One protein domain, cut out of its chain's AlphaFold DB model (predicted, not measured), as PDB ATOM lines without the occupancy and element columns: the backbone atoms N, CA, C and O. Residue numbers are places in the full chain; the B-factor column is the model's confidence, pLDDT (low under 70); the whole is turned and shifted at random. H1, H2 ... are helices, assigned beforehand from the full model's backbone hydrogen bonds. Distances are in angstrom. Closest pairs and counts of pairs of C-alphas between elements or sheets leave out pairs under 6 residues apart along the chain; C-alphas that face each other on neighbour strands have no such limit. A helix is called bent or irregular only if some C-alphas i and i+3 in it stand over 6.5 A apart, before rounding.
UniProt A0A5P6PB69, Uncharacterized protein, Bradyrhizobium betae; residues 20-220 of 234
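What this domain is: This is residues 20 to 220 of the 234 residues of an uncharacterized protein of Bradyrhizobium betae (UniProt A0A5P6PB69). A flat, rather open frame of helices runs round in a loop: the hairpin of H2 and H3a makes one side, the bent H3 turns into H3b, H5 lies side by side with H3b, H6 folds back from H5 towards H9, and H7, beside H1, leads back to H2. The link from H7 to H8 crosses the middle of the frame, and the long loop of residues 102 to 124, which leads from the end of H3b to H4, lies at the outside of the frame, its C-alphas 17 to 28 A from the mean of all C-alphas. The 201 printed residues have nine named helices, H1 to H9 in order, and no named strand; the class is all helix. The whole is compact, with a radius of gyration of the C-alphas of 19.0 A, and spans 56 by 52 by 28 A.

How they stand to each other: H1, residues 20 to 38, touches H2, residues 41 to 64, with residues 32 to 36 alone; the closest C-alphas, of Val 35 and Ala 44, are 5.5 A apart. H3, residues 70 to 101, was assigned as one helix by its hydrogen bonds but is bent, with C-alphas 84 and 87 6.6 A apart; its arms H3a, residues 70 to 84, and H3b, residues 87 to 101, stand at a steep tilt of 56 degrees. H2 and H3a form a helical hairpin at a shallow tilt of 33 degrees, only just short of steep, with the C-alphas of Gly 56 and Phe 77 closest at 5.4 A. H4, residues 125 to 132, only just touches H3b, with 3 pairs of C-alphas within 8 A, the closest being Phe 98 and Ile 129 at 7.4 A. H5, residues 142 to 151, touches H3b at a shallow tilt of 5 degrees, the same way; the closest C-alphas, of Ile 92 and Ala 144, are 4.9 A apart. H6, residues 156 to 173, forms a helical hairpin with H5, the C-alphas of Gly 147 and Ala 156 being closest at 4.3 A. H7, residues 179 to 192, touches H1 at a shallow tilt of 28 degrees, opposite ways, with Ser 36 and Arg 180 closest, their C-alphas 5.9 A apart. H8, residues 198 to 203, and H9, residues 207 to 216, touch only at the corner, and only just, with the C-alphas of Met 202 and Ala 208 closest at 4.8 A. H9 touches H6, with the C-alphas of Thr 173 and Tyr 215 closest at 4.8 A. Every O i to N i+4 pair is within hydrogen-bond range in H4, H8 and H9, against 13 of 15 in H1, 18 of 20 in H2, 9 of 11 in each of H3a and H3b, 3 of 6 in H5, 12 of 14 in H6 and 7 of 10 in H7.

Where its parts are: H1 begins at C-alpha 20, (-3.710, 5.663, 6.177), and is 27.5 A long; H2 is 34.5 A, H3a 19.7 A, H3b 21.7 A, H6 26.3 A and H7 19.5 A. H9 ends at C-alpha 216, (15.685, 8.494, 29.889).

The domain as a whole: The two C-alphas farthest apart, of Leu 67 and Leu 116, are 58.9 A apart. The printed part has no cut, and the link from H3 to H4, 23 residues, is long. The mean pLDDT of the printed part is 88.9, and no printed residue is under 70.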
ATOM      1  N   LYS A  20      -3.266   7.053   5.963       82.19
ATOM      2  CA  LYS A  20      -3.710   5.663   6.177       82.19
ATOM      3  C   LYS A  20      -2.955   4.985   7.328       82.19
ATOM      4  O   LYS A  20      -3.523   4.143   8.014       82.19
ATOM      5  N   THR A  21      -1.705   5.381   7.574       83.12
ATOM      6  CA  THR A  21      -0.905   4.891   8.701       83.12
ATOM      7  C   THR A  21      -1.571   5.196  10.040       83.12
ATOM      8  O   THR A  21      -1.675   4.292  10.860       83.12
ATOM      9  N   ALA A  22      -2.079   6.416  10.256       84.25
ATOM     10  CA  ALA A  22      -2.772   6.767  11.499       84.25
ATOM     11  C   ALA A  22      -4.065   5.956  11.692       84.25
ATOM     12  O   ALA A  22      -4.348   5.506  12.800       84.25
ATOM     13  N   LEU A  23      -4.802   5.697  10.604       86.44
ATOM     14  CA  LEU A  23      -6.031   4.898  10.632       86.44
ATOM     15  C   LEU A  23      -5.776   3.429  11.005       86.44
ATOM     16  O   LEU A  23      -6.521   2.857  11.796       86.44
ATOM     17  N   PHE A  24      -4.729   2.814  10.442       88.38
ATOM     18  CA  PHE A  24      -4.405   1.403  10.678       88.38
ATOM     19  C   PHE A  24      -3.458   1.168  11.864       88.38
ATOM     20  O   PHE A  24      -3.319   0.027  12.307       88.38
ATOM     21  N   ALA A  25      -2.850   2.220  12.421       87.88
ATOM     22  CA  ALA A  25      -1.952   2.123  13.570       87.88
ATOM     23  C   ALA A  25      -2.561   1.383  14.775       87.88
ATOM     24  O   ALA A  25      -1.876   0.518  15.321       87.88
ATOM     25  N   PRO A  26      -3.825   1.621  15.183       89.56
ATOM     26  CA  PRO A  26      -4.420   0.899  16.303       89.56
ATOM     27  C   PRO A  26      -4.507  -0.607  16.054       89.56
ATOM     28  O   PRO A  26      -4.149  -1.402  16.919       89.56
ATOM     29  N   VAL A  27      -4.948  -0.999  14.855       91.00
ATOM     30  CA  VAL A  27      -5.075  -2.409  14.461       91.00
ATOM     31  C   VAL A  27      -3.700  -3.074  14.455       91.00
ATOM     32  O   VAL A  27      -3.540  -4.168  14.994       91.00
ATOM     33  N   TRP A  28      -2.695  -2.381  13.918       91.38
ATOM     34  CA  TRP A  28      -1.314  -2.852  13.895       91.38
ATOM     35  C   TRP A  28      -0.716  -3.010  15.297       91.38
ATOM     36  O   TRP A  28      -0.128  -4.045  15.600       91.38
ATOM     37  N   LEU A  29      -0.904  -2.032  16.186       92.00
ATOM     38  CA  LEU A  29      -0.401  -2.098  17.561       92.00
ATOM     39  C   LEU A  29      -1.090  -3.200  18.373       92.00
ATOM     40  O   LEU A  29      -0.420  -3.909  19.120       92.00
ATOM     41  N   CYS A  30      -2.400  -3.397  18.195       92.38
ATOM     42  CA  CYS A  30      -3.123  -4.519  18.799       92.38
ATOM     43  C   CYS A  30      -2.603  -5.870  18.290       92.38
ATOM     44  O   CYS A  30      -2.423  -6.798  19.078       92.38
ATOM     45  N   PHE A  31      -2.322  -5.976  16.991       92.44
ATOM     46  CA  PHE A  31      -1.708  -7.166  16.411       92.44
ATOM     47  C   PHE A  31      -0.312  -7.422  16.997       92.44
ATOM     48  O   PHE A  31      -0.048  -8.528  17.464       92.44
ATOM     49  N   LEU A  32       0.556  -6.408  17.069       92.62
ATOM     50  CA  LEU A  32       1.878  -6.537  17.690       92.62
ATOM     51  C   LEU A  32       1.790  -6.912  19.173       92.62
ATOM     52  O   LEU A  32       2.584  -7.728  19.642       92.62
ATOM     53  N   LEU A  33       0.815  -6.368  19.905       92.62
ATOM     54  CA  LEU A  33       0.557  -6.743  21.293       92.62
ATOM     55  C   LEU A  33       0.232  -8.228  21.385       92.62
ATOM     56  O   LEU A  33       0.926  -8.945  22.098       92.62
ATOM     57  N   LEU A  34      -0.745  -8.699  20.608       92.69
ATOM     58  CA  LEU A  34      -1.148 -10.102  20.578       92.69
ATOM     59  C   LEU A  34       0.027 -11.018  20.218       92.69
ATOM     60  O   LEU A  34       0.299 -11.993  20.908       92.69
ATOM     61  N   VAL A  35       0.779 -10.699  19.171       92.50
ATOM     62  CA  VAL A  35       1.912 -11.536  18.761       92.50
ATOM     63  C   VAL A  35       3.005 -11.540  19.837       92.50
ATOM     64  O   VAL A  35       3.553 -12.594  20.158       92.50
ATOM     65  N   SER A  36       3.298 -10.391  20.450       91.88
ATOM     66  CA  SER A  36       4.337 -10.276  21.482       91.88
ATOM     67  C   SER A  36       3.958 -10.910  22.827       91.88
ATOM     68  O   SER A  36       4.850 -11.243  23.615       91.88
ATOM     69  N   THR A  37       2.663 -11.095  23.119       89.38
ATOM     70  CA  THR A  37       2.201 -11.762  24.349       89.38
ATOM     71  C   THR A  37       2.334 -13.278  24.271       89.38
ATOM     72  O   THR A  37       2.680 -13.893  25.285       89.38
ATOM     73  N   TYR A  38       2.121 -13.866  23.092       91.19
ATOM     74  CA  TYR A  38       2.184 -15.317  22.886       91.19
ATOM     75  C   TYR A  38       3.544 -15.823  22.401       91.19
ATOM     76  O   TYR A  38       3.899 -16.960  22.705       91.19
ATOM     77  N   LEU A  39       4.304 -15.009  21.667       92.12
ATOM     78  CA  LEU A  39       5.567 -15.422  21.055       92.12
ATOM     79  C   LEU A  39       6.767 -14.724  21.699       92.12
ATOM     80  O   LEU A  39       6.675 -13.625  22.248       92.12
ATOM     81  N   GLU A  40       7.930 -15.362  21.594       90.50
ATOM     82  CA  GLU A  40       9.204 -14.723  21.913       90.50
ATOM     83  C   GLU A  40       9.474 -13.547  20.970       90.50
ATOM     84  O   GLU A  40       9.081 -13.575  19.806       90.50
ATOM     85  N   ALA A  41      10.210 -12.537  21.436       88.12
ATOM     86  CA  ALA A  41      10.427 -11.294  20.692       88.12
ATOM     87  C   ALA A  41      10.956 -11.510  19.262       88.12
ATOM     88  O   ALA A  41      10.477 -10.881  18.323       88.12
ATOM     89  N   ARG A  42      11.907 -12.435  19.076       88.62
ATOM     90  CA  ARG A  42      12.473 -12.736  17.751       88.62
ATOM     91  C   ARG A  42      11.430 -13.335  16.807       88.62
ATOM     92  O   ARG A  42      11.329 -12.908  15.660       88.62
ATOM     93  N   ILE A  43      10.653 -14.299  17.297       92.19
ATOM     94  CA  ILE A  43       9.586 -14.942  16.525       92.19
ATOM     95  C   ILE A  43       8.475 -13.926  16.244       92.19
ATOM     96  O   ILE A  43       7.983 -13.861  15.123       92.19
ATOM     97  N   ALA A  44       8.135 -13.085  17.222       91.94
ATOM     98  CA  ALA A  44       7.126 -12.049  17.083       91.94
ATOM     99  C   ALA A  44       7.451 -11.070  15.950       91.94
ATOM    100  O   ALA A  44       6.580 -10.767  15.141       91.94
ATOM    101  N   VAL A  45       8.711 -10.637  15.834       90.25
ATOM    102  CA  VAL A  45       9.156  -9.777  14.726       90.25
ATOM    103  C   VAL A  45       9.020 -10.498  13.382       90.25
ATOM    104  O   VAL A  45       8.425  -9.949  12.457       90.25
ATOM    105  N   ILE A  46       9.494 -11.744  13.279       92.38
ATOM    106  CA  ILE A  46       9.399 -12.529  12.036       92.38
ATOM    107  C   ILE A  46       7.935 -12.717  11.617       92.38
ATOM    108  O   ILE A  46       7.586 -12.464  10.466       92.38
ATOM    109  N   VAL A  47       7.066 -13.108  12.551       93.44
ATOM    110  CA  VAL A  47       5.629 -13.306  12.306       93.44
ATOM    111  C   VAL A  47       4.935 -11.987  11.980       93.44
ATOM    112  O   VAL A  47       4.045 -11.975  11.135       93.44
ATOM    113  N   SER A  48       5.350 -10.869  12.580       90.88
ATOM    114  CA  SER A  48       4.764  -9.566  12.263       90.88
ATOM    115  C   SER A  48       5.014  -9.145  10.815       90.88
ATOM    116  O   SER A  48       4.137  -8.548  10.201       90.88
ATOM    117  N   LEU A  49       6.166  -9.514  10.247       88.56
ATOM    118  CA  LEU A  49       6.507  -9.221   8.858       88.56
ATOM    119  C   LEU A  49       5.934 -10.262   7.887       88.56
ATOM    120  O   LEU A  49       5.268  -9.910   6.917       88.56
ATOM    121  N   LEU A  50       6.190 -11.549   8.138       91.88
ATOM    122  CA  LEU A  50       5.838 -12.632   7.212       91.88
ATOM    123  C   LEU A  50       4.382 -13.079   7.332       91.88
ATOM    124  O   LEU A  50       3.820 -13.571   6.358       91.88
ATOM    125  N   GLY A  51       3.757 -12.901   8.495       91.94
ATOM    126  CA  GLY A  51       2.368 -13.282   8.742       91.94
ATOM    127  C   GLY A  51       1.389 -12.573   7.802       91.94
ATOM    128  O   GLY A  51       0.680 -13.260   7.067       91.94
ATOM    129  N   PRO A  52       1.375 -11.226   7.746       90.31
ATOM    130  CA  PRO A  52       0.516 -10.494   6.814       90.31
ATOM    131  C   PRO A  52       0.774 -10.868   5.346       90.31
ATOM    132  O   PRO A  52      -0.164 -11.014   4.564       90.31
ATOM    133  N   ILE A  53       2.040 -11.107   4.980       91.31
ATOM    134  CA  ILE A  53       2.408 -11.534   3.624       91.31
ATOM    135  C   ILE A  53       1.804 -12.908   3.309       91.31
ATOM    136  O   ILE A  53       1.165 -13.067   2.267       91.31
ATOM    137  N   ALA A  54       1.966 -13.875   4.215       93.50
ATOM    138  CA  ALA A  54       1.443 -15.228   4.065       93.50
ATOM    139  C   ALA A  54      -0.088 -15.243   3.959       93.50
ATOM    140  O   ALA A  54      -0.623 -15.952   3.110       93.50
ATOM    141  N   VAL A  55      -0.796 -14.415   4.736       93.00
ATOM    142  CA  VAL A  55      -2.258 -14.269   4.616       93.00
ATOM    143  C   VAL A  55      -2.643 -13.795   3.214       93.00
ATOM    144  O   VAL A  55      -3.537 -14.375   2.604       93.00
ATOM    145  N   GLY A  56      -1.939 -12.806   2.657       90.88
ATOM    146  CA  GLY A  56      -2.189 -12.351   1.288       90.88
ATOM    147  C   GLY A  56      -1.967 -13.441   0.233       90.88
ATOM    148  O   GLY A  56      -2.743 -13.534  -0.715       90.88
ATOM    149  N   LEU A  57      -0.958 -14.302   0.415       91.56
ATOM    150  CA  LEU A  57      -0.700 -15.442  -0.476       91.56
ATOM    151  C   LEU A  57      -1.783 -16.524  -0.370       91.56
ATOM    152  O   LEU A  57      -2.217 -17.062  -1.387       91.56
ATOM    153  N   VAL A  58      -2.257 -16.817   0.842       93.44
ATOM    154  CA  VAL A  58      -3.366 -17.756   1.067       93.44
ATOM    155  C   VAL A  58      -4.645 -17.232   0.417       93.44
ATOM    156  O   VAL A  58      -5.325 -17.981  -0.281       93.44
ATOM    157  N   LEU A  59      -4.953 -15.940   0.577       91.94
ATOM    158  CA  LEU A  59      -6.096 -15.314  -0.092       91.94
ATOM    159  C   LEU A  59      -5.956 -15.376  -1.619       91.94
ATOM    160  O   LEU A  59      -6.933 -15.678  -2.296       91.94
ATOM    161  N   ALA A  60      -4.754 -15.171  -2.166       88.69
ATOM    162  CA  ALA A  60      -4.512 -15.327  -3.601       88.69
ATOM    163  C   ALA A  60      -4.836 -16.753  -4.081       88.69
ATOM    164  O   ALA A  60      -5.559 -16.930  -5.062       88.69
ATOM    165  N   ALA A  61      -4.361 -17.769  -3.354       91.56
ATOM    166  CA  ALA A  61      -4.624 -19.170  -3.673       91.56
ATOM    167  C   ALA A  61      -6.126 -19.503  -3.598       91.56
ATOM    168  O   ALA A  61      -6.673 -20.094  -4.529       91.56
ATOM    169  N   LEU A  62      -6.818 -19.064  -2.542       91.56
ATOM    170  CA  LEU A  62      -8.264 -19.268  -2.388       91.56
ATOM    171  C   LEU A  62      -9.077 -18.550  -3.475       91.56
ATOM    172  O   LEU A  62     -10.069 -19.099  -3.954       91.56
ATOM    173  N   SER A  63      -8.654 -17.349  -3.886       90.75
ATOM    174  CA  SER A  63      -9.295 -16.605  -4.976       90.75
ATOM    175  C   SER A  63      -9.104 -17.321  -6.311       90.75
ATOM    176  O   SER A  63     -10.057 -17.436  -7.073       90.75
ATOM    177  N   SER A  64      -7.907 -17.863  -6.575       88.81
ATOM    178  CA  SER A  64      -7.637 -18.641  -7.794       88.81
ATOM    179  C   SER A  64      -8.445 -19.941  -7.872       88.81
ATOM    180  O   SER A  64      -8.768 -20.406  -8.960       88.81
ATOM    181  N   ALA A  65      -8.827 -20.495  -6.717       90.81
ATOM    182  CA  ALA A  65      -9.710 -21.651  -6.607       90.81
ATOM    183  C   ALA A  65     -11.212 -21.287  -6.647       90.81
ATOM    184  O   ALA A  65     -12.052 -22.176  -6.530       90.81
ATOM    185  N   GLY A  66     -11.565 -20.002  -6.772       90.31
ATOM    186  CA  GLY A  66     -12.953 -19.528  -6.805       90.31
ATOM    187  C   GLY A  66     -13.696 -19.596  -5.464       90.31
ATOM    188  O   GLY A  66     -14.919 -19.492  -5.441       90.31
ATOM    189  N   LEU A  67     -12.987 -19.781  -4.343       88.50
ATOM    190  CA  LEU A  67     -13.589 -19.963  -3.013       88.50
ATOM    191  C   LEU A  67     -13.911 -18.643  -2.294       88.50
ATOM    192  O   LEU A  67     -14.660 -18.643  -1.318       88.50
ATOM    193  N   ILE A  68     -13.335 -17.524  -2.739       89.88
ATOM    194  CA  ILE A  68     -13.531 -16.193  -2.150       89.88
ATOM    195  C   ILE A  68     -13.739 -15.138  -3.240       89.88
ATOM    196  O   ILE A  68     -13.351 -15.341  -4.389       89.88
ATOM    197  N   SER A  69     -14.323 -13.991  -2.881       88.19
ATOM    198  CA  SER A  69     -14.517 -12.892  -3.827       88.19
ATOM    199  C   SER A  69     -13.189 -12.232  -4.211       88.19
ATOM    200  O   SER A  69     -12.370 -11.889  -3.353       88.19
ATOM    201  N   GLU A  70     -13.014 -11.959  -5.505       85.44
ATOM    202  CA  GLU A  70     -11.836 -11.247  -6.019       85.44
ATOM    203  C   GLU A  70     -11.666  -9.870  -5.366       85.44
ATOM    204  O   GLU A  70     -10.552  -9.426  -5.098       85.44
ATOM    205  N   SER A  71     -12.774  -9.209  -5.023       86.88
ATOM    206  CA  SER A  71     -12.766  -7.913  -4.342       86.88
ATOM    207  C   SER A  71     -12.068  -7.953  -2.979       86.88
ATOM    208  O   SER A  71     -11.359  -7.009  -2.624       86.88
ATOM    209  N   LEU A  72     -12.241  -9.030  -2.205       85.19
ATOM    210  CA  LEU A  72     -11.609  -9.179  -0.895       85.19
ATOM    211  C   LEU A  72     -10.102  -9.377  -1.057       85.19
ATOM    212  O   LEU A  72      -9.312  -8.722  -0.373       85.19
ATOM    213  N   PHE A  73      -9.719 -10.239  -2.001       87.56
ATOM    214  CA  PHE A  73      -8.327 -10.483  -2.353       87.56
ATOM    215  C   PHE A  73      -7.630  -9.190  -2.794       87.56
ATOM    216  O   PHE A  73      -6.627  -8.808  -2.192       87.56
ATOM    217  N   VAL A  74      -8.190  -8.469  -3.771       87.19
ATOM    218  CA  VAL A  74      -7.597  -7.235  -4.312       87.19
ATOM    219  C   VAL A  74      -7.448  -6.165  -3.229       87.19
ATOM    220  O   VAL A  74      -6.399  -5.525  -3.135       87.19
ATOM    221  N   ASN A  75      -8.454  -5.993  -2.367       89.44
ATOM    222  CA  ASN A  75      -8.400  -4.995  -1.298       89.44
ATOM    223  C   ASN A  75      -7.348  -5.327  -0.232       89.44
ATOM    224  O   ASN A  75      -6.608  -4.433   0.194       89.44
ATOM    225  N   TYR A  76      -7.258  -6.587   0.201       89.12
ATOM    226  CA  TYR A  76      -6.257  -7.002   1.185       89.12
ATOM    227  C   TYR A  76      -4.849  -6.947   0.590       89.12
ATOM    228  O   TYR A  76      -3.967  -6.267   1.120       89.12
ATOM    229  N   PHE A  77      -4.654  -7.619  -0.547       89.06
ATOM    230  CA  PHE A  77      -3.361  -7.735  -1.210       89.06
ATOM    231  C   PHE A  77      -2.836  -6.363  -1.644       89.06
ATOM    232  O   PHE A  77      -1.658  -6.068  -1.463       89.06
ATOM    233  N   GLY A  78      -3.711  -5.485  -2.141       87.00
ATOM    234  CA  GLY A  78      -3.357  -4.123  -2.528       87.00
ATOM    235  C   GLY A  78      -2.883  -3.256  -1.355       87.00
ATOM    236  O   GLY A  78      -1.881  -2.553  -1.476       87.00
ATOM    237  N   ASN A  79      -3.568  -3.290  -0.208       86.50
ATOM    238  CA  ASN A  79      -3.205  -2.434   0.929       86.50
ATOM    239  C   ASN A  79      -2.033  -2.984   1.749       86.50
ATOM    240  O   ASN A  79      -1.203  -2.204   2.210       86.50
ATOM    241  N   ILE A  80      -1.961  -4.301   1.940       87.94
ATOM    242  CA  ILE A  80      -0.927  -4.921   2.767       87.94
ATOM    243  C   ILE A  80       0.233  -5.346   1.873       87.94
ATOM    244  O   ILE A  80       1.200  -4.604   1.746       87.94
ATOM    245  N   ASN A  81       0.143  -6.478   1.180       89.88
ATOM    246  CA  ASN A  81       1.267  -7.035   0.421       89.88
ATOM    247  C   ASN A  81       1.876  -6.038  -0.578       89.88
ATOM    248  O   ASN A  81       3.097  -5.890  -0.642       89.88
ATOM    249  N   PHE A  82       1.039  -5.318  -1.323       88.00
ATOM    250  CA  PHE A  82       1.511  -4.367  -2.315       88.00
ATOM    251  C   PHE A  82       1.989  -3.065  -1.665       88.00
ATOM    252  O   PHE A  82       3.181  -2.784  -1.689       88.00
ATOM    253  N   ARG A  83       1.111  -2.271  -1.037       87.19
ATOM    254  CA  ARG A  83       1.488  -0.938  -0.518       87.19
ATOM    255  C   ARG A  83       2.453  -0.965   0.669       87.19
ATOM    256  O   ARG A  83       3.243  -0.033   0.802       87.19
ATOM    257  N   MET A  84       2.389  -1.981   1.528       85.00
ATOM    258  CA  MET A  84       3.214  -2.061   2.738       85.00
ATOM    259  C   MET A  84       4.611  -2.632   2.454       85.00
ATOM    260  O   MET A  84       5.559  -2.225   3.120       85.00
ATOM    261  N   ILE A  85       4.744  -3.551   1.484       87.19
ATOM    262  CA  ILE A  85       5.975  -4.333   1.254       87.19
ATOM    263  C   ILE A  85       6.511  -4.177  -0.177       87.19
ATOM    264  O   ILE A  85       7.648  -3.736  -0.370       87.19
ATOM    265  N   ALA A  86       5.712  -4.520  -1.193       89.25
ATOM    266  CA  ALA A  86       6.187  -4.530  -2.578       89.25
ATOM    267  C   ALA A  86       6.489  -3.117  -3.099       89.25
ATOM    268  O   ALA A  86       7.506  -2.902  -3.748       89.25
ATOM    269  N   PHE A  87       5.643  -2.142  -2.776       89.12
ATOM    270  CA  PHE A  87       5.734  -0.774  -3.277       89.12
ATOM    271  C   PHE A  87       7.016  -0.057  -2.811       89.12
ATOM    272  O   PHE A  87       7.718   0.469  -3.672       89.12
ATOM    273  N   PRO A  88       7.417  -0.113  -1.521       89.19
ATOM    274  CA  PRO A  88       8.764   0.273  -1.087       89.19
ATOM    275  C   PRO A  88       9.918  -0.354  -1.872       89.19
ATOM    276  O   PRO A  88      10.905   0.317  -2.163       89.19
ATOM    277  N   SER A  89       9.799  -1.639  -2.208       89.69
ATOM    278  CA  SER A  89      10.853  -2.382  -2.907       89.69
ATOM    279  C   SER A  89      10.962  -1.936  -4.366       89.69
ATOM    280  O   SER A  89      12.058  -1.668  -4.849       89.69
ATOM    281  N   VAL A  90       9.821  -1.767  -5.042       91.25
ATOM    282  CA  VAL A  90       9.741  -1.209  -6.402       91.25
ATOM    283  C   VAL A  90      10.263   0.226  -6.439       91.25
ATOM    284  O   VAL A  90      10.952   0.602  -7.382       91.25
ATOM    285  N   ALA A  91       9.994   1.025  -5.403       91.00
ATOM    286  CA  ALA A  91      10.495   2.392  -5.333       91.00
ATOM    287  C   ALA A  91      12.032   2.444  -5.353       91.00
ATOM    288  O   ALA A  91      12.587   3.318  -6.005       91.00
ATOM    289  N   ILE A  92      12.732   1.506  -4.706       91.12
ATOM    290  CA  ILE A  92      14.205   1.456  -4.755       91.12
ATOM    291  C   ILE A  92      14.695   1.253  -6.195       91.12
ATOM    292  O   ILE A  92      15.605   1.957  -6.626       91.12
ATOM    293  N   ASP A  93      14.073   0.339  -6.941       92.19
ATOM    294  CA  ASP A  93      14.456   0.028  -8.323       92.19
ATOM    295  C   ASP A  93      14.182   1.197  -9.280       92.19
ATOM    296  O   ASP A  93      15.061   1.621 -10.027       92.19
ATOM    297  N   VAL A  94      12.999   1.808  -9.186       92.75
ATOM    298  CA  VAL A  94      12.644   2.958 -10.034       92.75
ATOM    299  C   VAL A  94      13.530   4.168  -9.740       92.75
ATOM    300  O   VAL A  94      13.969   4.849 -10.666       92.75
ATOM    301  N   TYR A  95      13.839   4.434  -8.467       92.19
ATOM    302  CA  TYR A  95      14.781   5.497  -8.111       92.19
ATOM    303  C   TYR A  95      16.185   5.186  -8.648       92.19
ATOM    304  O   TYR A  95      16.857   6.089  -9.142       92.19
ATOM    305  N   ASN A  96      16.620   3.925  -8.591       92.81
ATOM    306  CA  ASN A  96      17.905   3.499  -9.139       92.81
ATOM    307  C   ASN A  96      17.987   3.725 -10.653       92.81
ATOM    308  O   ASN A  96      18.946   4.333 -11.124       92.81
ATOM    309  N   ASP A  97      16.977   3.287 -11.408       93.44
ATOM    310  CA  ASP A  97      16.932   3.480 -12.862       93.44
ATOM    311  C   ASP A  97      16.935   4.971 -13.221       93.44
ATOM    312  O   ASP A  97      17.739   5.406 -14.049       93.44
ATOM    313  N   PHE A  98      16.122   5.782 -12.535       91.75
ATOM    314  CA  PHE A  98      16.033   7.215 -12.799       91.75
ATOM    315  C   PHE A  98      17.357   7.948 -12.527       91.75
ATOM    316  O   PHE A  98      17.886   8.607 -13.427       91.75
ATOM    317  N   PHE A  99      17.930   7.802 -11.328       92.00
ATOM    318  CA  PHE A  99      19.160   8.505 -10.923       92.00
ATOM    319  C   PHE A  99      20.445   7.899 -11.498       92.00
ATOM    320  O   PHE A  99      21.515   8.482 -11.351       92.00
ATOM    321  N   SER A 100      20.365   6.764 -12.197       91.50
ATOM    322  CA  SER A 100      21.483   6.276 -13.015       91.50
ATOM    323  C   SER A 100      21.676   7.083 -14.306       91.50
ATOM    324  O   SER A 100      22.767   7.080 -14.874       91.50
ATOM    325  N   ARG A 101      20.623   7.772 -14.772       90.69
ATOM    326  CA  ARG A 101      20.616   8.553 -16.024       90.69
ATOM    327  C   ARG A 101      20.438  10.058 -15.810       90.69
ATOM    328  O   ARG A 101      20.572  10.814 -16.766       90.69
ATOM    329  N   HIS A 102      20.129  10.482 -14.587       89.81
ATOM    330  CA  HIS A 102      19.864  11.874 -14.222       89.81
ATOM    331  C   HIS A 102      20.738  12.306 -13.043       89.81
ATOM    332  O   HIS A 102      21.235  11.471 -12.289       89.81
ATOM    333  N   GLU A 103      20.909  13.615 -12.864       89.56
ATOM    334  CA  GLU A 103      21.722  14.160 -11.777       89.56
ATOM    335  C   GLU A 103      21.142  13.834 -10.396       89.56
ATOM    336  O   GLU A 103      19.925  13.755 -10.206       89.56
ATOM    337  N   THR A 104      22.015  13.661  -9.405       90.12
ATOM    338  CA  THR A 104      21.621  13.406  -8.016       90.12
ATOM    339  C   THR A 104      21.143  14.675  -7.317       90.12
ATOM    340  O   THR A 104      21.564  15.782  -7.616       90.12
ATOM    341  N   THR A 105      20.287  14.518  -6.316       87.38
ATOM    342  CA  THR A 105      19.670  15.616  -5.559       87.38
ATOM    343  C   THR A 105      20.559  16.213  -4.467       87.38
ATOM    344  O   THR A 105      20.187  17.241  -3.905       87.38
ATOM    345  N   HIS A 106      21.684  15.577  -4.109       87.19
ATOM    346  CA  HIS A 106      22.615  16.048  -3.070       87.19
ATOM    347  C   HIS A 106      21.931  16.453  -1.748       87.19
ATOM    348  O   HIS A 106      22.236  17.488  -1.161       87.19
ATOM    349  N   PHE A 107      20.976  15.643  -1.271       85.88
ATOM    350  CA  PHE A 107      20.194  15.886  -0.045       85.88
ATOM    351  C   PHE A 107      19.310  17.146  -0.055       85.88
ATOM    352  O   PHE A 107      18.791  17.533   0.993       85.88
ATOM    353  N   CYS A 108      19.043  17.741  -1.221       82.81
ATOM    354  CA  CYS A 108      18.170  18.912  -1.372       82.81
ATOM    355  C   CYS A 108      16.772  18.744  -0.737       82.81
ATOM    356  O   CYS A 108      16.131  19.708  -0.322       82.81
ATOM    357  N   GLN A 109      16.277  17.512  -0.619       78.38
ATOM    358  CA  GLN A 109      15.009  17.206   0.051       78.38
ATOM    359  C   GLN A 109      14.961  17.615   1.533       78.38
ATOM    360  O   GLN A 109      13.879  17.809   2.083       78.38
ATOM    361  N   ILE A 110      16.117  17.779   2.178       82.88
ATOM    362  CA  ILE A 110      16.222  18.282   3.544       82.88
ATOM    363  C   ILE A 110      16.241  19.809   3.476       82.88
ATOM    364  O   ILE A 110      17.192  20.395   2.962       82.88
ATOM    365  N   SER A 111      15.229  20.473   4.043       78.50
ATOM    366  CA  SER A 111      15.084  21.938   3.972       78.50
ATOM    367  C   SER A 111      16.325  22.712   4.428       78.50
ATOM    368  O   SER A 111      16.608  23.773   3.889       78.50
ATOM    369  N   LEU A 112      17.087  22.178   5.390       78.50
ATOM    370  CA  LEU A 112      18.336  22.782   5.859       78.50
ATOM    371  C   LEU A 112      19.437  22.767   4.785       78.50
ATOM    372  O   LEU A 112      20.222  23.704   4.690       78.50
ATOM    373  N   MET A 113      19.487  21.715   3.968       80.19
ATOM    374  CA  MET A 113      20.549  21.515   2.983       80.19
ATOM    375  C   MET A 113      20.364  22.389   1.742       80.19
ATOM    376  O   MET A 113      21.350  22.765   1.116       80.19
ATOM    377  N   LYS A 114      19.126  22.824   1.468       77.88
ATOM    378  CA  LYS A 114      18.815  23.815   0.424       77.88
ATOM    379  C   LYS A 114      19.535  25.154   0.609       77.88
ATOM    380  O   LYS A 114      19.727  25.874  -0.360       77.88
ATOM    381  N   TYR A 115      19.923  25.499   1.838       79.81
ATOM    382  CA  TYR A 115      20.682  26.722   2.115       79.81
ATOM    383  C   TYR A 115      22.186  26.566   1.862       79.81
ATOM    384  O   TYR A 115      22.886  27.564   1.724       79.81
ATOM    385  N   LEU A 116      22.689  25.327   1.839       80.25
ATOM    386  CA  LEU A 116      24.119  25.023   1.741       80.25
ATOM    387  C   LEU A 116      24.533  24.582   0.335       80.25
ATOM    388  O   LEU A 116      25.690  24.759  -0.038       80.25
ATOM    389  N   MET A 117      23.615  23.996  -0.435       78.75
ATOM    390  CA  MET A 117      23.894  23.435  -1.755       78.75
ATOM    391  C   MET A 117      22.833  23.869  -2.764       78.75
ATOM    392  O   MET A 117      21.649  23.956  -2.439       78.75
ATOM    393  N   ALA A 118      23.262  24.111  -4.004       78.44
ATOM    394  CA  ALA A 118      22.348  24.361  -5.109       78.44
ATOM    395  C   ALA A 118      21.589  23.071  -5.452       78.44
ATOM    396  O   ALA A 118      22.188  22.010  -5.627       78.44
ATOM    397  N   CYS A 119      20.266  23.168  -5.527       81.50
ATOM    398  CA  CYS A 119      19.400  22.052  -5.871       81.50
ATOM    399  C   CYS A 119      19.237  21.950  -7.394       81.50
ATOM    400  O   CYS A 119      18.781  22.922  -7.991       81.50
ATOM    401  N   PRO A 120      19.524  20.794  -8.022       84.62
ATOM    402  CA  PRO A 120      19.300  20.610  -9.459       84.62
ATOM    403  C   PRO A 120      17.815  20.471  -9.828       84.62
ATOM    404  O   PRO A 120      17.457  20.552 -10.999       84.62
ATOM    405  N   TYR A 121      16.939  20.274  -8.835       83.56
ATOM    406  CA  TYR A 121      15.502  20.122  -9.030       83.56
ATOM    407  C   TYR A 121      14.702  21.035  -8.095       83.56
ATOM    408  O   TYR A 121      14.987  21.107  -6.897       83.56
ATOM    409  N   ASP A 122      13.646  21.652  -8.632       79.69
ATOM    410  CA  ASP A 122      12.733  22.534  -7.888       79.69
ATOM    411  C   ASP A 122      11.599  21.775  -7.175       79.69
ATOM    412  O   ASP A 122      10.985  22.275  -6.228       79.69
ATOM    413  N   GLU A 123      11.321  20.545  -7.609       81.62
ATOM    414  CA  GLU A 123      10.238  19.700  -7.102       81.62
ATOM    415  C   GLU A 123      10.744  18.566  -6.195       81.62
ATOM    416  O   GLU A 123      11.931  18.244  -6.145       81.62
ATOM    417  N   GLN A 124       9.828  17.929  -5.454       80.00
ATOM    418  CA  GLN A 124      10.174  16.764  -4.637       80.00
ATOM    419  C   GLN A 124      10.499  15.548  -5.530       80.00
ATOM    420  O   GLN A 124       9.806  15.338  -6.530       80.00
ATOM    421  N   PRO A 125      11.475  14.691  -5.160       81.25
ATOM    422  CA  PRO A 125      11.932  13.586  -6.013       81.25
ATOM    423  C   PRO A 125      10.816  12.641  -6.473       81.25
ATOM    424  O   PRO A 125      10.779  12.234  -7.631       81.25
ATOM    425  N   TRP A 126       9.857  12.339  -5.592       79.00
ATOM    426  CA  TRP A 126       8.739  11.457  -5.930       79.00
ATOM    427  C   TRP A 126       7.803  12.043  -6.992       79.00
ATOM    428  O   TRP A 126       7.177  11.273  -7.715       79.00
ATOM    429  N   LEU A 127       7.693  13.373  -7.101       84.06
ATOM    430  CA  LEU A 127       6.833  14.033  -8.088       84.06
ATOM    431  C   LEU A 127       7.482  14.008  -9.473       84.06
ATOM    432  O   LEU A 127       6.811  13.744 -10.467       84.06
ATOM    433  N   ILE A 128       8.798  14.210  -9.522       85.62
ATOM    434  CA  ILE A 128       9.595  14.137 -10.751       85.62
ATOM    435  C   ILE A 128       9.541  12.713 -11.309       85.62
ATOM    436  O   ILE A 128       9.211  12.510 -12.474       85.62
ATOM    437  N   ILE A 129       9.751  11.716 -10.449       86.38
ATOM    438  CA  ILE A 129       9.652  10.302 -10.829       86.38
ATOM    439  C   ILE A 129       8.228   9.946 -11.272       86.38
ATOM    440  O   ILE A 129       8.063   9.239 -12.263       86.38
ATOM    441  N   ALA A 130       7.192  10.467 -10.607       86.00
ATOM    442  CA  ALA A 130       5.801  10.242 -11.007       86.00
ATOM    443  C   ALA A 130       5.448  10.842 -12.383       86.00
ATOM    444  O   ALA A 130       4.496  10.384 -13.012       86.00
ATOM    445  N   LYS A 131       6.194  11.848 -12.863       85.19
ATOM    446  CA  LYS A 131       6.050  12.388 -14.227       85.19
ATOM    447  C   LYS A 131       6.720  11.499 -15.276       85.19
ATOM    448  O   LYS A 131       6.245  11.441 -16.406       85.19
ATOM    449  N   SER A 132       7.803  10.814 -14.914       84.81
ATOM    450  CA  SER A 132       8.558   9.941 -15.824       84.81
ATOM    451  C   SER A 132       8.044   8.500 -15.859       84.81
ATOM    452  O   SER A 132       8.209   7.825 -16.871       84.81
ATOM    453  N   TYR A 133       7.400   8.026 -14.789       85.50
ATOM    454  CA  TYR A 133       6.889   6.658 -14.673       85.50
ATOM    455  C   TYR A 133       5.387   6.660 -14.321       85.50
ATOM    456  O   TYR A 133       4.968   7.412 -13.441       85.50
ATOM    457  N   PRO A 134       4.554   5.782 -14.920       81.88
ATOM    458  CA  PRO A 134       3.105   5.703 -14.673       81.88
ATOM    459  C   PRO A 134       2.772   4.955 -13.367       81.88
ATOM    460  O   PRO A 134       1.982   4.017 -13.329       81.88
ATOM    461  N   VAL A 135       3.422   5.350 -12.277       76.81
ATOM    462  CA  VAL A 135       3.440   4.657 -10.975       76.81
ATOM    463  C   VAL A 135       2.821   5.492  -9.850       76.81
ATOM    464  O   VAL A 135       2.625   5.005  -8.733       76.81
ATOM    465  N   GLY A 136       2.454   6.741 -10.158       79.44
ATOM    466  CA  GLY A 136       1.893   7.702  -9.214       79.44
ATOM    467  C   GLY A 136       2.897   8.144  -8.148       79.44
ATOM    468  O   GLY A 136       4.105   7.951  -8.280       79.44
ATOM    469  N   ASN A 137       2.390   8.746  -7.072       80.31
ATOM    470  CA  ASN A 137       3.230   9.314  -6.017       80.31
ATOM    471  C   ASN A 137       3.945   8.207  -5.229       80.31
ATOM    472  O   ASN A 137       3.325   7.492  -4.432       80.31
ATOM    473  N   MET A 138       5.256   8.084  -5.446       79.56
ATOM    474  CA  MET A 138       6.104   7.087  -4.799       79.56
ATOM    475  C   MET A 138       6.890   7.666  -3.629       79.56
ATOM    476  O   MET A 138       8.030   8.112  -3.777       79.56
ATOM    477  N   ASN A 139       6.283   7.591  -2.443       80.94
ATOM    478  CA  ASN A 139       7.025   7.721  -1.193       80.94
ATOM    479  C   ASN A 139       8.063   6.604  -1.119       80.94
ATOM    480  O   ASN A 139       7.729   5.435  -1.331       80.94
ATOM    481  N   ALA A 140       9.303   6.964  -0.816       84.44
ATOM    482  CA  ALA A 140      10.404   6.023  -0.820       84.44
ATOM    483  C   ALA A 140      11.217   6.126   0.476       84.44
ATOM    484  O   ALA A 140      11.232   7.159   1.150       84.44
ATOM    485  N   SER A 141      11.849   5.015   0.848       90.06
ATOM    486  CA  SER A 141      12.631   4.895   2.078       90.06
ATOM    487  C   SER A 141      13.895   5.750   2.046       90.06
ATOM    488  O   SER A 141      14.276   6.306   1.009       90.06
ATOM    489  N   LEU A 142      14.610   5.765   3.172       89.69
ATOM    490  CA  LEU A 142      15.967   6.305   3.257       89.69
ATOM    491  C   LEU A 142      16.903   5.746   2.172       89.69
ATOM    492  O   LEU A 142      17.752   6.474   1.674       89.69
ATOM    493  N   LEU A 143      16.744   4.477   1.768       90.25
ATOM    494  CA  LEU A 143      17.641   3.837   0.797       90.25
ATOM    495  C   LEU A 143      17.473   4.435  -0.601       90.25
ATOM    496  O   LEU A 143      18.451   4.633  -1.317       90.25
ATOM    497  N   ALA A 144      16.236   4.757  -0.971       91.12
ATOM    498  CA  ALA A 144      15.920   5.351  -2.259       91.12
ATOM    499  C   ALA A 144      16.154   6.867  -2.263       91.12
ATOM    500  O   ALA A 144      16.786   7.392  -3.171       91.12
ATOM    501  N   THR A 145      15.673   7.581  -1.243       89.44
ATOM    502  CA  THR A 145      15.702   9.054  -1.209       89.44
ATOM    503  C   THR A 145      17.053   9.620  -0.762       89.44
ATOM    504  O   THR A 145      17.638  10.475  -1.423       89.44
ATOM    505  N   GLU A 146      17.585   9.177   0.369       89.81
ATOM    506  CA  GLU A 146      18.838   9.696   0.952       89.81
ATOM    507  C   GLU A 146      20.060   8.847   0.577       89.81
ATOM    508  O   GLU A 146      21.201   9.299   0.667       89.81
ATOM    509  N   GLY A 147      19.828   7.619   0.121       91.00
ATOM    510  CA  GLY A 147      20.806   6.819  -0.598       91.00
ATOM    511  C   GLY A 147      20.839   7.231  -2.062       91.00
ATOM    512  O   GLY A 147      21.492   8.203  -2.431       91.00
ATOM    513  N   ILE A 148      20.107   6.504  -2.896       92.38
ATOM    514  CA  ILE A 148      20.209   6.589  -4.358       92.38
ATOM    515  C   ILE A 148      19.986   8.013  -4.881       92.38
ATOM    516  O   ILE A 148      20.839   8.535  -5.590       92.38
ATOM    517  N   ALA A 149      18.892   8.680  -4.516       90.44
ATOM    518  CA  ALA A 149      18.597   9.999  -5.067       90.44
ATOM    519  C   ALA A 149      19.575  11.073  -4.595       90.44
ATOM    520  O   ALA A 149      19.806  12.031  -5.323       90.44
ATOM    521  N   SER A 150      20.134  10.973  -3.387       89.62
ATOM    522  CA  SER A 150      21.012  12.019  -2.843       89.62
ATOM    523  C   SER A 150      22.473  11.833  -3.223       89.62
ATOM    524  O   SER A 150      23.132  12.821  -3.535       89.62
ATOM    525  N   VAL A 151      22.977  10.597  -3.198       90.69
ATOM    526  CA  VAL A 151      24.404  10.302  -3.417       90.69
ATOM    527  C   VAL A 151      24.672   9.438  -4.650       90.69
ATOM    528  O   VAL A 151      25.829   9.211  -4.997       90.69
ATOM    529  N   GLY A 152      23.628   8.963  -5.330       91.38
ATOM    530  CA  GLY A 152      23.732   8.071  -6.480       91.38
ATOM    531  C   GLY A 152      23.873   6.602  -6.080       91.38
ATOM    532  O   GLY A 152      24.204   6.256  -4.944       91.38
ATOM    533  N   SER A 153      23.647   5.710  -7.041       88.31
ATOM    534  CA  SER A 153      23.660   4.256  -6.827       88.31
ATOM    535  C   SER A 153      25.016   3.722  -6.359       88.31
ATOM    536  O   SER A 153      25.069   2.787  -5.565       88.31
ATOM    537  N   ALA A 154      26.116   4.346  -6.799       89.94
ATOM    538  CA  ALA A 154      27.471   3.945  -6.424       89.94
ATOM    539  C   ALA A 154      27.784   4.210  -4.939       89.94
ATOM    540  O   ALA A 154      28.443   3.395  -4.294       89.94
ATOM    541  N   LEU A 155      27.300   5.327  -4.383       90.94
ATOM    542  CA  LEU A 155      27.535   5.716  -2.986       90.94
ATOM    543  C   LEU A 155      26.374   5.353  -2.050       90.94
ATOM    544  O   LEU A 155      26.493   5.526  -0.836       90.94
ATOM    545  N   ALA A 156      25.279   4.790  -2.566       89.69
ATOM    546  CA  ALA A 156      24.145   4.338  -1.761       89.69
ATOM    547  C   ALA A 156      24.534   3.418  -0.576       89.69
ATOM    548  O   ALA A 156      23.966   3.601   0.508       89.69
ATOM    549  N   PRO A 157      25.523   2.498  -0.685       91.31
ATOM    550  CA  PRO A 157      25.984   1.709   0.463       91.31
ATOM    551  C   PRO A 157      26.558   2.554   1.609       91.31
ATOM    552  O   PRO A 157      26.387   2.200   2.774       91.31
ATOM    553  N   ALA A 158      27.198   3.690   1.307       91.00
ATOM    554  CA  ALA A 158      27.726   4.593   2.328       91.00
ATOM    555  C   ALA A 158      26.592   5.283   3.104       91.00
ATOM    556  O   ALA A 158      26.636   5.340   4.334       91.00
ATOM    557  N   SER A 159      25.532   5.722   2.415       90.12
ATOM    558  CA  SER A 159      24.324   6.239   3.076       90.12
ATOM    559  C   SER A 159      23.638   5.170   3.931       90.12
ATOM    560  O   SER A 159      23.209   5.459   5.048       90.12
ATOM    561  N   ALA A 160      23.579   3.919   3.460       91.25
ATOM    562  CA  ALA A 160      23.044   2.806   4.244       91.25
ATOM    563  C   ALA A 160      23.880   2.533   5.508       91.25
ATOM    564  O   ALA A 160      23.316   2.285   6.575       91.25
ATOM    565  N   LEU A 161      25.211   2.637   5.420       93.31
ATOM    566  CA  LEU A 161      26.105   2.532   6.574       93.31
ATOM    567  C   LEU A 161      25.843   3.652   7.585       93.31
ATOM    568  O   LEU A 161      25.690   3.370   8.772       93.31
ATOM    569  N   LEU A 162      25.727   4.904   7.129       91.69
ATOM    570  CA  LEU A 162      25.410   6.037   8.002       91.69
ATOM    571  C   LEU A 162      24.048   5.857   8.690       91.69
ATOM    572  O   LEU A 162      23.929   6.071   9.898       91.69
ATOM    573  N   ALA A 163      23.038   5.396   7.953       91.12
ATOM    574  CA  ALA A 163      21.739   5.058   8.522       91.12
ATOM    575  C   ALA A 163      21.849   3.936   9.568       91.12
ATOM    576  O   ALA A 163      21.264   4.040  10.645       91.12
ATOM    577  N   GLY A 164      22.655   2.903   9.303       92.62
ATOM    578  CA  GLY A 164      22.959   1.836  10.258       92.62
ATOM    579  C   GLY A 164      23.622   2.347  11.542       92.62
ATOM    580  O   GLY A 164      23.246   1.923  12.635       92.62
ATOM    581  N   LEU A 165      24.546   3.309  11.437       94.12
ATOM    582  CA  LEU A 165      25.153   3.966  12.601       94.12
ATOM    583  C   LEU A 165      24.109   4.734  13.421       94.12
ATOM    584  O   LEU A 165      24.084   4.604  14.644       94.12
ATOM    585  N   ILE A 166      23.202   5.465  12.772       92.44
ATOM    586  CA  ILE A 166      22.111   6.175  13.458       92.44
ATOM    587  C   ILE A 166      21.167   5.182  14.153       92.44
ATOM    588  O   ILE A 166      20.818   5.364  15.319       92.44
ATOM    589  N   LEU A 167      20.801   4.088  13.482       92.19
ATOM    590  CA  LEU A 167      19.979   3.021  14.061       92.19
ATOM    591  C   LEU A 167      20.667   2.311  15.233       92.19
ATOM    592  O   LEU A 167      19.996   1.885  16.177       92.19
ATOM    593  N   SER A 168      21.999   2.223  15.217       94.50
ATOM    594  CA  SER A 168      22.768   1.641  16.320       94.50
ATOM    595  C   SER A 168      22.581   2.417  17.629       94.50
ATOM    596  O   SER A 168      22.575   1.806  18.697       94.50
ATOM    597  N   ILE A 169      22.326   3.731  17.556       94.62
ATOM    598  CA  ILE A 169      21.984   4.555  18.722       94.62
ATOM    599  C   ILE A 169      20.679   4.048  19.337       94.62
ATOM    600  O   ILE A 169      20.638   3.802  20.537       94.62
ATOM    601  N   GLY A 170      19.648   3.799  18.523       92.00
ATOM    602  CA  GLY A 170      18.385   3.218  18.988       92.00
ATOM    603  C   GLY A 170      18.557   1.841  19.641       92.00
ATOM    604  O   GLY A 170      17.950   1.545  20.673       92.00
ATOM    605  N   ASN A 171      19.438   0.999  19.092       93.19
ATOM    606  CA  ASN A 171      19.775  -0.292  19.699       93.19
ATOM    607  C   ASN A 171      20.478  -0.130  21.062       93.19
ATOM    608  O   ASN A 171      20.197  -0.866  22.004       93.19
ATOM    609  N   GLN A 172      21.368   0.855  21.196       94.00
ATOM    610  CA  GLN A 172      22.037   1.130  22.468       94.00
ATOM    611  C   GLN A 172      21.090   1.740  23.505       94.00
ATOM    612  O   GLN A 172      21.130   1.341  24.670       94.00
ATOM    613  N   THR A 173      20.216   2.671  23.114       93.81
ATOM    614  CA  THR A 173      19.272   3.311  24.046       93.81
ATOM    615  C   THR A 173      18.185   2.349  24.514       93.81
ATOM    616  O   THR A 173      17.804   2.397  25.681       93.81
ATOM    617  N   SER A 174      17.751   1.413  23.665       92.56
ATOM    618  CA  SER A 174      16.797   0.359  24.043       92.56
ATOM    619  C   SER A 174      17.394  -0.764  24.903       92.56
ATOM    620  O   SER A 174      16.658  -1.610  25.421       92.56
ATOM    621  N   LYS A 175      18.718  -0.790  25.107       89.94
ATOM    622  CA  LYS A 175      19.388  -1.838  25.882       89.94
ATOM    623  C   LYS A 175      18.875  -1.882  27.326       89.94
ATOM    624  O   LYS A 175      18.936  -0.902  28.075       89.94
ATOM    625  N   GLY A 176      18.422  -3.067  27.731       85.50
ATOM    626  CA  GLY A 176      17.880  -3.326  29.066       85.50
ATOM    627  C   GLY A 176      16.387  -3.022  29.219       85.50
ATOM    628  O   GLY A 176      15.862  -3.196  30.315       85.50
ATOM    629  N   LEU A 177      15.700  -2.600  28.151       90.38
ATOM    630  CA  LEU A 177      14.242  -2.477  28.146       90.38
ATOM    631  C   LEU A 177      13.569  -3.826  27.848       90.38
ATOM    632  O   LEU A 177      14.136  -4.651  27.124       90.38
ATOM    633  N   PRO A 178      12.347  -4.068  28.361       90.94
ATOM    634  CA  PRO A 178      11.592  -5.266  28.020       90.94
ATOM    635  C   PRO A 178      11.354  -5.357  26.502       90.94
ATOM    636  O   PRO A 178      10.859  -4.394  25.912       90.94
ATOM    637  N   PRO A 179      11.597  -6.510  25.853       90.38
ATOM    638  CA  PRO A 179      11.444  -6.635  24.401       90.38
ATOM    639  C   PRO A 179      10.047  -6.267  23.884       90.38
ATOM    640  O   PRO A 179       9.917  -5.627  22.846       90.38
ATOM    641  N   ARG A 180       8.994  -6.606  24.640       90.44
ATOM    642  CA  ARG A 180       7.606  -6.236  24.308       90.44
ATOM    643  C   ARG A 180       7.404  -4.724  24.270       90.44
ATOM    644  O   ARG A 180       6.729  -4.219  23.382       90.44
ATOM    645  N   PHE A 181       8.013  -4.004  25.211       91.19
ATOM    646  CA  PHE A 181       7.940  -2.547  25.257       91.19
ATOM    647  C   PHE A 181       8.596  -1.930  24.019       91.19
ATOM    648  O   PHE A 181       8.020  -1.039  23.400       91.19
ATOM    649  N   VAL A 182       9.764  -2.441  23.618       93.38
ATOM    650  CA  VAL A 182      10.465  -1.983  22.409       93.38
ATOM    651  C   VAL A 182       9.617  -2.249  21.161       93.38
ATOM    652  O   VAL A 182       9.353  -1.311  20.420       93.38
ATOM    653  N   ILE A 183       9.100  -3.474  20.986       92.62
ATOM    654  CA  ILE A 183       8.247  -3.848  19.840       92.62
ATOM    655  C   ILE A 183       7.018  -2.937  19.725       92.62
ATOM    656  O   ILE A 183       6.702  -2.457  18.640       92.62
ATOM    657  N   LEU A 184       6.322  -2.685  20.835       92.38
ATOM    658  CA  LEU A 184       5.110  -1.865  20.829       92.38
ATOM    659  C   LEU A 184       5.407  -0.383  20.602       92.38
ATOM    660  O   LEU A 184       4.697   0.272  19.845       92.38
ATOM    661  N   SER A 185       6.454   0.147  21.238       92.44
ATOM    662  CA  SER A 185       6.805   1.567  21.120       92.44
ATOM    663  C   SER A 185       7.434   1.921  19.769       92.44
ATOM    664  O   SER A 185       7.208   3.024  19.278       92.44
ATOM    665  N   SER A 186       8.154   0.994  19.123       92.31
ATOM    666  CA  SER A 186       8.726   1.212  17.788       92.31
ATOM    667  C   SER A 186       7.853   0.708  16.642       92.31
ATOM    668  O   SER A 186       8.169   1.001  15.497       92.31
ATOM    669  N   GLY A 187       6.768  -0.027  16.899       91.25
ATOM    670  CA  GLY A 187       6.048  -0.798  15.878       91.25
ATOM    671  C   GLY A 187       5.595  -0.013  14.640       91.25
ATOM    672  O   GLY A 187       5.641  -0.542  13.529       91.25
ATOM    673  N   ILE A 188       5.194   1.251  14.806       90.56
ATOM    674  CA  ILE A 188       4.825   2.142  13.690       90.56
ATOM    675  C   ILE A 188       6.064   2.739  13.019       90.56
ATOM    676  O   ILE A 188       6.147   2.784  11.795       90.56
ATOM    677  N   VAL A 189       7.046   3.158  13.817       90.94
ATOM    678  CA  VAL A 189       8.307   3.739  13.341       90.94
ATOM    679  C   VAL A 189       9.084   2.732  12.491       90.94
ATOM    680  O   VAL A 189       9.548   3.070  11.406       90.94
ATOM    681  N   THR A 190       9.160   1.473  12.933       89.19
ATOM    682  CA  THR A 190       9.774   0.358  12.198       89.19
ATOM    683  C   THR A 190       9.149   0.187  10.816       89.19
ATOM    684  O   THR A 190       9.872   0.010   9.841       89.19
ATOM    685  N   GLN A 191       7.825   0.312  10.711       87.12
ATOM    686  CA  GLN A 191       7.136   0.241   9.427       87.12
ATOM    687  C   GLN A 191       7.415   1.466   8.549       87.12
ATOM    688  O   GLN A 191       7.588   1.339   7.337       87.12
ATOM    689  N   ALA A 192       7.488   2.650   9.158       89.19
ATOM    690  CA  ALA A 192       7.739   3.897   8.452       89.19
ATOM    691  C   ALA A 192       9.160   3.971   7.850       89.19
ATOM    692  O   ALA A 192       9.342   4.599   6.809       89.19
ATOM    693  N   PHE A 193      10.156   3.265   8.404       88.94
ATOM    694  CA  PHE A 193      11.491   3.159   7.784       88.94
ATOM    695  C   PHE A 193      11.461   2.607   6.349       88.94
ATOM    696  O   PHE A 193      12.352   2.910   5.556       88.94
ATOM    697  N   LEU A 194      10.448   1.804   6.005       87.62
ATOM    698  CA  LEU A 194      10.324   1.218   4.671       87.62
ATOM    699  C   LEU A 194       9.813   2.215   3.627       87.62
ATOM    700  O   LEU A 194      10.013   1.989   2.442       87.62
ATOM    701  N   ASN A 195       9.159   3.309   4.013       88.56
ATOM    702  CA  ASN A 195       8.510   4.206   3.051       88.56
ATOM    703  C   ASN A 195       8.703   5.701   3.333       88.56
ATOM    704  O   ASN A 195       8.125   6.520   2.621       88.56
ATOM    705  N   VAL A 196       9.507   6.062   4.335       89.56
ATOM    706  CA  VAL A 196       9.814   7.447   4.703       89.56
ATOM    707  C   VAL A 196      11.340   7.654   4.747       89.56
ATOM    708  O   VAL A 196      12.058   6.770   5.230       89.56
ATOM    709  N   PRO A 197      11.860   8.808   4.278       90.81
ATOM    710  CA  PRO A 197      13.270   9.183   4.432       90.81
ATOM    711  C   PRO A 197      13.697   9.260   5.906       90.81
ATOM    712  O   PRO A 197      12.894   9.633   6.765       90.81
ATOM    713  N   LEU A 198      14.965   8.979   6.220       90.69
ATOM    714  CA  LEU A 198      15.476   8.953   7.596       90.69
ATOM    715  C   LEU A 198      15.380  10.323   8.270       90.69
ATOM    716  O   LEU A 198      14.972  10.391   9.427       90.69
ATOM    717  N   SER A 199      15.712  11.412   7.573       89.06
ATOM    718  CA  SER A 199      15.613  12.774   8.125       89.06
ATOM    719  C   SER A 199      14.193  13.107   8.592       89.06
ATOM    720  O   SER A 199      13.990  13.550   9.725       89.06
ATOM    721  N   ILE A 200      13.198  12.811   7.758       89.38
ATOM    722  CA  ILE A 200      11.772  12.975   8.064       89.38
ATOM    723  C   ILE A 200      11.357  12.032   9.199       89.38
ATOM    724  O   ILE A 200      10.593  12.404  10.094       89.38
ATOM    725  N   LEU A 201      11.888  10.811   9.224       91.25
ATOM    726  CA  LEU A 201      11.585   9.860  10.284       91.25
ATOM    727  C   LEU A 201      12.095  10.331  11.659       91.25
ATOM    728  O   LEU A 201      11.398  10.210  12.672       91.25
ATOM    729  N   MET A 202      13.313  10.875  11.683       91.31
ATOM    730  CA  MET A 202      14.003  11.350  12.881       91.31
ATOM    731  C   MET A 202      13.376  12.628  13.427       91.31
ATOM    732  O   MET A 202      13.116  12.700  14.627       91.31
ATOM    733  N   VAL A 203      13.111  13.602  12.555       88.75
ATOM    734  CA  VAL A 203      12.674  14.943  12.964       88.75
ATOM    735  C   VAL A 203      11.160  15.017  13.140       88.75
ATOM    736  O   VAL A 203      10.699  15.486  14.177       88.75
ATOM    737  N   THR A 204      10.370  14.547  12.168       85.62
ATOM    738  CA  THR A 204       8.918  14.808  12.152       85.62
ATOM    739  C   THR A 204       8.065  13.602  12.527       85.62
ATOM    740  O   THR A 204       6.975  13.790  13.055       85.62
ATOM    741  N   ASN A 205       8.540  12.366  12.321       85.88
ATOM    742  CA  ASN A 205       7.828  11.162  12.790       85.88
ATOM    743  C   ASN A 205       8.219  10.740  14.217       85.88
ATOM    744  O   ASN A 205       7.772   9.702  14.699       85.88
ATOM    745  N   GLY A 206       9.044  11.533  14.907       88.75
ATOM    746  CA  GLY A 206       9.319  11.348  16.331       88.75
ATOM    747  C   GLY A 206      10.283  10.208  16.671       88.75
ATOM    748  O   GLY A 206      10.375   9.836  17.837       88.75
ATOM    749  N   THR A 207      11.039   9.669  15.708       93.38
ATOM    750  CA  THR A 207      12.008   8.589  15.988       93.38
ATOM    751  C   THR A 207      13.126   9.052  16.920       93.38
ATOM    752  O   THR A 207      13.490   8.333  17.848       93.38
ATOM    753  N   ALA A 208      13.631  10.276  16.737       94.00
ATOM    754  CA  ALA A 208      14.631  10.834  17.645       94.00
ATOM    755  C   ALA A 208      14.067  10.986  19.067       94.00
ATOM    756  O   ALA A 208      14.726  10.624  20.040       94.00
ATOM    757  N   LEU A 209      12.817  11.449  19.186       94.50
ATOM    758  CA  LEU A 209      12.128  11.547  20.471       94.50
ATOM    759  C   LEU A 209      11.946  10.167  21.116       94.50
ATOM    760  O   LEU A 209      12.195  10.025  22.308       94.50
ATOM    761  N   LEU A 210      11.583   9.141  20.342       94.12
ATOM    762  CA  LEU A 210      11.488   7.764  20.832       94.12
ATOM    763  C   LEU A 210      12.829   7.276  21.399       94.12
ATOM    764  O   LEU A 210      12.862   6.725  22.499       94.12
ATOM    765  N   PHE A 211      13.941   7.518  20.697       94.62
ATOM    766  CA  PHE A 211      15.272   7.138  21.183       94.62
ATOM    767  C   PHE A 211      15.662   7.885  22.461       94.62
ATOM    768  O   PHE A 211      16.251   7.279  23.356       94.62
ATOM    769  N   LEU A 212      15.308   9.169  22.575       94.88
ATOM    770  CA  LEU A 212      15.503   9.947  23.801       94.88
ATOM    771  C   LEU A 212      14.659   9.391  24.954       94.88
ATOM    772  O   LEU A 212      15.172   9.210  26.055       94.88
ATOM    773  N   LEU A 213      13.390   9.059  24.710       93.88
ATOM    774  CA  LEU A 213      12.518   8.460  25.723       93.88
ATOM    775  C   LEU A 213      13.065   7.114  26.211       93.88
ATOM    776  O   LEU A 213      13.089   6.869  27.415       93.88
ATOM    777  N   TRP A 214      13.568   6.269  25.307       95.06
ATOM    778  CA  TRP A 214      14.255   5.028  25.681       95.06
ATOM    779  C   TRP A 214      15.531   5.268  26.487       95.06
ATOM    780  O   TRP A 214      15.843   4.484  27.377       95.06
ATOM    781  N   TYR A 215      16.257   6.350  26.211       93.62
ATOM    782  CA  TYR A 215      17.452   6.701  26.972       93.62
ATOM    783  C   TYR A 215      17.127   7.144  28.407       93.62
ATOM    784  O   TYR A 215      17.830   6.755  29.340       93.62
ATOM    785  N   PHE A 216      16.061   7.930  28.588       93.69
ATOM    786  CA  PHE A 216      15.685   8.494  29.889       93.69
ATOM    787  C   PHE A 216      14.846   7.567  30.771       93.69
ATOM    788  O   PHE A 216      14.770   7.792  31.980       93.69
ATOM    789  N   ILE A 217      14.198   6.543  30.210       91.19
ATOM    790  CA  ILE A 217      13.314   5.677  30.992       91.19
ATOM    791  C   ILE A 217      14.105   4.920  32.084       91.19
ATOM    792  O   ILE A 217      15.144   4.308  31.804       91.19
ATOM    793  N   PRO A 218      13.647   4.935  33.351       87.12
ATOM    794  CA  PRO A 218      14.358   4.265  34.431       87.12
ATOM    795  C   PRO A 218      14.329   2.745  34.231       87.12
ATOM    796  O   PRO A 218      13.281   2.149  33.992       87.12
ATOM    797  N   ARG A 219      15.495   2.101  34.366       84.81
ATOM    798  CA  ARG A 219      15.647   0.646  34.157       84.81
ATOM    799  C   ARG A 219      15.308  -0.195  35.392       84.81
ATOM    800  O   ARG A 219      14.971  -1.368  35.259       84.81
ATOM    801  N   GLN A 220      15.403   0.394  36.586       78.12
ATOM    802  CA  GLN A 220      15.235  -0.311  37.863       78.12
ATOM    803  C   GLN A 220      13.878  -1.028  38.001       78.12
ATOM    804  O   GLN A 220      13.896  -2.217  38.321       78.12
TER     805      GLN A 220